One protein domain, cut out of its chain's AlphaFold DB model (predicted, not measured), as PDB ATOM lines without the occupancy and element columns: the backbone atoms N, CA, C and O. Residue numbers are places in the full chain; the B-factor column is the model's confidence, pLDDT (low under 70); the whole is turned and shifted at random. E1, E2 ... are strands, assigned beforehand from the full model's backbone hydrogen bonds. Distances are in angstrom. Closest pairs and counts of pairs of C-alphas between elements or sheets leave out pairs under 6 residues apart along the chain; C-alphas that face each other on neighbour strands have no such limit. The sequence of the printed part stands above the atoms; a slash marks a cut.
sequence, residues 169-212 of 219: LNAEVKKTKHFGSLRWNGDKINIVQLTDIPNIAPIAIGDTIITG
ATOM      1  N   LEU A 169     -17.322  49.808 -44.772       90.19
ATOM      2  CA  LEU A 169     -16.116  50.410 -45.338       90.19
ATOM      3  C   LEU A 169     -15.166  49.314 -45.790       90.19
ATOM      4  O   LEU A 169     -14.933  48.359 -45.055       90.19
ATOM      5  N   ASN A 170     -14.579  49.469 -46.971       90.25
ATOM      6  CA  ASN A 170     -13.563  48.536 -47.437       90.25
ATOM      7  C   ASN A 170     -12.279  48.748 -46.636       90.25
ATOM      8  O   ASN A 170     -11.720  49.849 -46.608       90.25
ATOM      9  N   ALA A 171     -11.805  47.684 -46.004       91.75
ATOM     10  CA  ALA A 171     -10.602  47.695 -45.196       91.75
ATOM     11  C   ALA A 171      -9.675  46.542 -45.585       91.75
ATOM     12  O   ALA A 171     -10.102  45.521 -46.117       91.75
ATOM     13  N   GLU A 172      -8.391  46.724 -45.319       91.31
ATOM     14  CA  GLU A 172      -7.327  45.793 -45.659       91.31
ATOM     15  C   GLU A 172      -6.438  45.553 -44.439       91.31
ATOM     16  O   GLU A 172      -6.075  46.478 -43.706       91.31
ATOM     17  N   VAL A 173      -6.044  44.299 -44.227       92.56
ATOM     18  CA  VAL A 173      -4.995  43.955 -43.266       92.56
ATOM     19  C   VAL A 173      -3.644  44.349 -43.864       92.56
ATOM     20  O   VAL A 173      -3.160  43.706 -44.796       92.56
ATOM     21  N   LYS A 174      -2.988  45.369 -43.297       90.25
ATOM     22  CA  LYS A 174      -1.758  45.974 -43.850       90.25
ATOM     23  C   LYS A 174      -0.650  44.955 -44.138       90.25
ATOM     24  O   LYS A 174       0.102  45.118 -45.097       90.25
ATOM     25  N   LYS A 175      -0.528  43.941 -43.279       90.81
ATOM     26  CA  LYS A 175       0.512  42.908 -43.339       90.81
ATOM     27  C   LYS A 175       0.299  41.927 -44.490       90.81
ATOM     28  O   LYS A 175       1.250  41.601 -45.189       90.81
ATOM     29  N   THR A 176      -0.927  41.438 -44.656       90.25
ATOM     30  CA  THR A 176      -1.242  40.325 -45.565       90.25
ATOM     31  C   THR A 176      -1.931  40.766 -46.846       90.25
ATOM     32  O   THR A 176      -2.123  39.942 -47.732       90.25
ATOM     33  N   LYS A 177      -2.323  42.042 -46.949       89.69
ATOM     34  CA  LYS A 177      -3.011  42.598 -48.120       89.69
ATOM     35  C   LYS A 177      -4.356  41.926 -48.416       89.69
ATOM     36  O   LYS A 177      -4.817  41.907 -49.552       89.69
ATOM     37  N   HIS A 178      -4.993  41.361 -47.387       91.19
ATOM     38  CA  HIS A 178      -6.320  40.758 -47.499       91.19
ATOM     39  C   HIS A 178      -7.403  41.780 -47.171       91.19
ATOM     40  O   HIS A 178      -7.295  42.499 -46.176       91.19
ATOM     41  N   PHE A 179      -8.446  41.803 -47.999       90.62
ATOM     42  CA  PHE A 179      -9.563  42.731 -47.893       90.62
ATOM     43  C   PHE A 179     -10.729  42.145 -47.102       90.62
ATOM     44  O   PHE A 179     -10.939  40.933 -47.098       90.62
ATOM     45  N   GLY A 180     -11.492  43.035 -46.478       91.31
ATOM     46  CA  GLY A 180     -12.752  42.742 -45.814       91.31
ATOM     47  C   GLY A 180     -13.602  44.000 -45.650       91.31
ATOM     48  O   GLY A 180     -13.192  45.110 -46.003       91.31
ATOM     49  N   SER A 181     -14.787  43.819 -45.079       92.12
ATOM     50  CA  SER A 181     -15.735  44.890 -44.779       92.12
ATOM     51  C   SER A 181     -15.651  45.276 -43.305       92.12
ATOM     52  O   SER A 181     -15.925  44.473 -42.416       92.12
ATOM     53  N   LEU A 182     -15.304  46.525 -43.022       93.19
ATOM     54  CA  LEU A 182     -15.344  47.086 -41.680       93.19
ATOM     55  C   LEU A 182     -16.768  47.555 -41.365       93.19
ATOM     56  O   LEU A 182     -17.308  48.426 -42.053       93.19
ATOM     57  N   ARG A 183     -17.369  46.983 -40.322       94.50
ATOM     58  CA  ARG A 183     -18.743  47.260 -39.885       94.50
ATOM     59  C   ARG A 183     -18.815  47.360 -38.368       94.50
ATOM     60  O   ARG A 183     -18.059  46.708 -37.655       94.50
ATOM     61  N   TRP A 184     -19.750  48.153 -37.860       95.06
ATOM     62  CA  TRP A 184     -20.043  48.216 -36.430       95.06
ATOM     63  C   TRP A 184     -21.330  47.458 -36.112       95.06
ATOM     64  O   TRP A 184     -22.357  47.685 -36.754       95.06
ATOM     65  N   ASN A 185     -21.283  46.569 -35.121       92.44
ATOM     66  CA  ASN A 185     -22.417  45.727 -34.737       92.44
ATOM     67  C   ASN A 185     -23.362  46.349 -33.693       92.44
ATOM     68  O   ASN A 185     -24.429  45.796 -33.456       92.44
ATOM     69  N   GLY A 186     -23.007  47.489 -33.093       91.00
ATOM     70  CA  GLY A 186     -23.842  48.169 -32.096       91.00
ATOM     71  C   GLY A 186     -23.561  47.799 -30.638       91.00
ATOM     72  O   GLY A 186     -24.078  48.469 -29.750       91.00
ATOM     73  N   ASP A 187     -22.720  46.794 -30.370       90.38
ATOM     74  CA  ASP A 187     -22.529  46.282 -29.003       90.38
ATOM     75  C   ASP A 187     -21.595  47.165 -28.171       90.38
ATOM     76  O   ASP A 187     -21.895  47.548 -27.040       90.38
ATOM     77  N   LYS A 188     -20.410  47.464 -28.715       91.62
ATOM     78  CA  LYS A 188     -19.345  48.195 -28.020       91.62
ATOM     79  C   LYS A 188     -18.852  49.342 -28.886       91.62
ATOM     80  O   LYS A 188     -18.391  49.134 -30.001       91.62
ATOM     81  N   ILE A 189     -18.895  50.558 -28.348       89.31
ATOM     82  CA  ILE A 189     -18.526  51.806 -29.046       89.31
ATOM     83  C   ILE A 189     -17.049  51.807 -29.485       89.31
ATOM     84  O   ILE A 189     -16.675  52.474 -30.441       89.31
ATOM     85  N   ASN A 190     -16.193  51.052 -28.797       90.44
ATOM     86  CA  ASN A 190     -14.757  50.975 -29.057       90.44
ATOM     87  C   ASN A 190     -14.329  49.737 -29.863       90.44
ATOM     88  O   ASN A 190     -13.129  49.506 -29.995       90.44
ATOM     89  N   ILE A 191     -15.271  48.926 -30.360       92.44
ATOM     90  CA  ILE A 191     -14.965  47.709 -31.121       92.44
ATOM     91  C   ILE A 191     -15.780  47.697 -32.407       92.44
ATOM     92  O   ILE A 191     -17.003  47.768 -32.375       92.44
ATOM     93  N   VAL A 192     -15.086  47.551 -33.530       93.19
ATOM     94  CA  VAL A 192     -15.663  47.341 -34.860       93.19
ATOM     95  C   VAL A 192     -15.254  45.965 -35.367       93.19
ATOM     96  O   VAL A 192     -14.224  45.423 -34.963       93.19
ATOM     97  N   GLN A 193     -16.074  45.385 -36.229       94.31
ATOM     98  CA  GLN A 193     -15.876  44.062 -36.793       94.31
ATOM     99  C   GLN A 193     -15.344  44.200 -38.211       94.31
ATOM    100  O   GLN A 193     -15.841  44.996 -39.003       94.31
ATOM    101  N   LEU A 194     -14.335  43.400 -38.525       93.25
ATOM    102  CA  LEU A 194     -13.849  43.233 -39.880       93.25
ATOM    103  C   LEU A 194     -14.377  41.892 -40.390       93.25
ATOM    104  O   LEU A 194     -13.954  40.836 -39.921       93.25
ATOM    105  N   THR A 195     -15.369  41.951 -41.271       92.50
ATOM    106  CA  THR A 195     -16.038  40.790 -41.864       92.50
ATOM    107  C   THR A 195     -15.526  40.538 -43.277       92.50
ATOM    108  O   THR A 195     -14.738  41.315 -43.809       92.50
ATOM    109  N   ASP A 196     -15.964  39.441 -43.890       90.44
ATOM    110  CA  ASP A 196     -15.711  39.136 -45.306       90.44
ATOM    111  C   ASP A 196     -14.228  38.965 -45.685       90.44
ATOM    112  O   ASP A 196     -13.856  39.132 -46.843       90.44
ATOM    113  N   ILE A 197     -13.381  38.588 -44.718       90.00
ATOM    114  CA  ILE A 197     -11.991  38.201 -44.987       90.00
ATOM    115  C   ILE A 197     -11.921  36.702 -45.317       90.00
ATOM    116  O   ILE A 197     -12.524  35.895 -44.605       90.00
ATOM    117  N   PRO A 198     -11.144  36.291 -46.338       89.56
ATOM    118  CA  PRO A 198     -10.874  34.882 -46.605       89.56
ATOM    119  C   PRO A 198     -10.307  34.139 -45.387       89.56
ATOM    120  O   PRO A 198      -9.318  34.571 -44.800       89.56
ATOM    121  N   ASN A 199     -10.845  32.957 -45.069       85.81
ATOM    122  CA  ASN A 199     -10.380  32.132 -43.939       85.81
ATOM    123  C   ASN A 199      -8.901  31.707 -44.034       85.81
ATOM    124  O   ASN A 199      -8.308  31.323 -43.033       85.81
ATOM    125  N   ILE A 200      -8.311  31.752 -45.232       89.62
ATOM    126  CA  ILE A 200      -6.896  31.432 -45.459       89.62
ATOM    127  C   ILE A 200      -5.951  32.584 -45.072       89.62
ATOM    128  O   ILE A 200      -4.737  32.398 -45.045       89.62
ATOM    129  N   ALA A 201      -6.493  33.769 -44.780       86.62
ATOM    130  CA  ALA A 201      -5.724  34.942 -44.397       86.62
ATOM    131  C   ALA A 201      -5.050  34.741 -43.026       86.62
ATOM    132  O   ALA A 201      -5.749  34.545 -42.029       86.62
ATOM    133  N   PRO A 202      -3.712  34.838 -42.922       88.81
ATOM    134  CA  PRO A 202      -3.024  34.697 -41.644       88.81
ATOM    135  C   PRO A 202      -3.128  35.992 -40.819       88.81
ATOM    136  O   PRO A 202      -2.246  36.847 -40.886       88.81
ATOM    137  N   ILE A 203      -4.209  36.134 -40.043       89.31
ATOM    138  CA  ILE A 203      -4.472  37.293 -39.168       89.31
ATOM    139  C   ILE A 203      -4.001  37.002 -37.738       89.31
ATOM    140  O   ILE A 203      -4.315  35.951 -37.177       89.31
ATOM    141  N   ALA A 204      -3.298  37.953 -37.124       91.94
ATOM    142  CA  ALA A 204      -2.872  37.888 -35.730       91.94
ATOM    143  C   ALA A 204      -3.334  39.109 -34.916       91.94
ATOM    144  O   ALA A 204      -3.568  40.201 -35.439       91.94
ATOM    145  N   ILE A 205      -3.435  38.936 -33.594       92.50
ATOM    146  CA  ILE A 205      -3.706  40.044 -32.670       92.50
ATOM    147  C   ILE A 205      -2.546  41.045 -32.750       92.50
ATOM    148  O   ILE A 205      -1.386  40.670 -32.590       92.50
ATOM    149  N   GLY A 206      -2.873  42.318 -32.977       92.75
ATOM    150  CA  GLY A 206      -1.898  43.400 -33.150       92.75
ATOM    151  C   GLY A 206      -1.663  43.812 -34.605       92.75
ATOM    152  O   GLY A 206      -0.997  44.820 -34.842       92.75
ATOM    153  N   ASP A 207      -2.235  43.095 -35.577       92.62
ATOM    154  CA  ASP A 207      -2.178  43.512 -36.976       92.62
ATOM    155  C   ASP A 207      -2.907  44.849 -37.194       92.62
ATOM    156  O   ASP A 207      -3.944  45.149 -36.600       92.62
ATOM    157  N   THR A 208      -2.338  45.683 -38.067       92.50
ATOM    158  CA  THR A 208      -2.900  46.995 -38.408       92.50
ATOM    159  C   THR A 208      -3.884  46.878 -39.564       92.50
ATOM    160  O   THR A 208      -3.550  46.317 -40.611       92.50
ATOM    161  N   ILE A 209      -5.058  47.481 -39.399       92.31
ATOM    162  CA  ILE A 209      -6.086  47.588 -40.434       92.31
ATOM    163  C   ILE A 209      -6.018  48.978 -41.069       92.31
ATOM    164  O   ILE A 209      -5.933  49.984 -40.361       92.31
ATOM    165  N   ILE A 210      -6.034  49.032 -42.397       91.00
ATOM    166  CA  ILE A 210      -6.017  50.264 -43.198       91.00
ATOM    167  C   ILE A 210      -7.222  50.299 -44.144       91.00
ATOM    168  O   ILE A 210      -7.898  49.290 -44.322       91.00
ATOM    169  N   THR A 211      -7.523  51.458 -44.731       88.00
ATOM    170  CA  THR A 211      -8.530  51.571 -45.796       88.00
ATOM    171  C   THR A 211      -8.069  50.796 -47.027       88.00
ATOM    172  O   THR A 211      -6.891  50.807 -47.369       88.00
ATOM    173  N   GLY A 212      -8.989  50.069 -47.664       75.19
ATOM    174  CA  GLY A 212      -8.641  49.084 -48.689       75.19
ATOM    175  C   GLY A 212      -8.431  49.628 -50.102       75.19
ATOM    176  O   GLY A 212      -8.395  48.818 -51.017       75.19
TER     177      GLY A 212
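Overview. This is residues 169 to 212 of the 219 residues of the protein "Cell shape protein MreC" of Capnocytophaga canimorsus (UniProt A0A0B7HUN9). With little regular structure, this is a small, strongly twisted sheet of four short strands, with a long loop, residues 196 to 208, running from edge strand E3 to the other edge, E4. The printed part has 44 residues, under half of them in named elements; it is all strand, in the chain order E1 E2 E3 E4. Across the antiparallel sheet the order is E3 - E2 - E1 - E4: E1 E2 E3 form a meander, each strand the antiparallel neighbour of the one before, and E4 beside E1 completes a Greek key. The whole is compact, with a radius of gyration of the C-alphas of 10.3 A and spans of 27 by 19 by 19 A.

Arrangement. Look first at E2, residues 178 to 183, and E1, residues 169 to 173, a hairpin at 138 degrees; N 171 and O 180 are 2.9 A apart. E2 and E3, residues 193 to 195, form another hairpin, with N 195 and O 181 2.8 A apart. Beside E1, E4, residues 209 to 211, brings O 210 within 2.8 A of N 172.

Along the chain. Find C-alpha 169 at (-16.116, 50.410, -45.338), where E1 begins its 13.0 A; E2 runs 16.0 A, E3 6.0 A, and E4 7.1 A to C-alpha 211 at (-8.530, 51.571, -45.796).

Size, cuts and confidence. The printed part has no cut, the link from E3 to E4 is long, and no printed residue is under 70 in pLDDT.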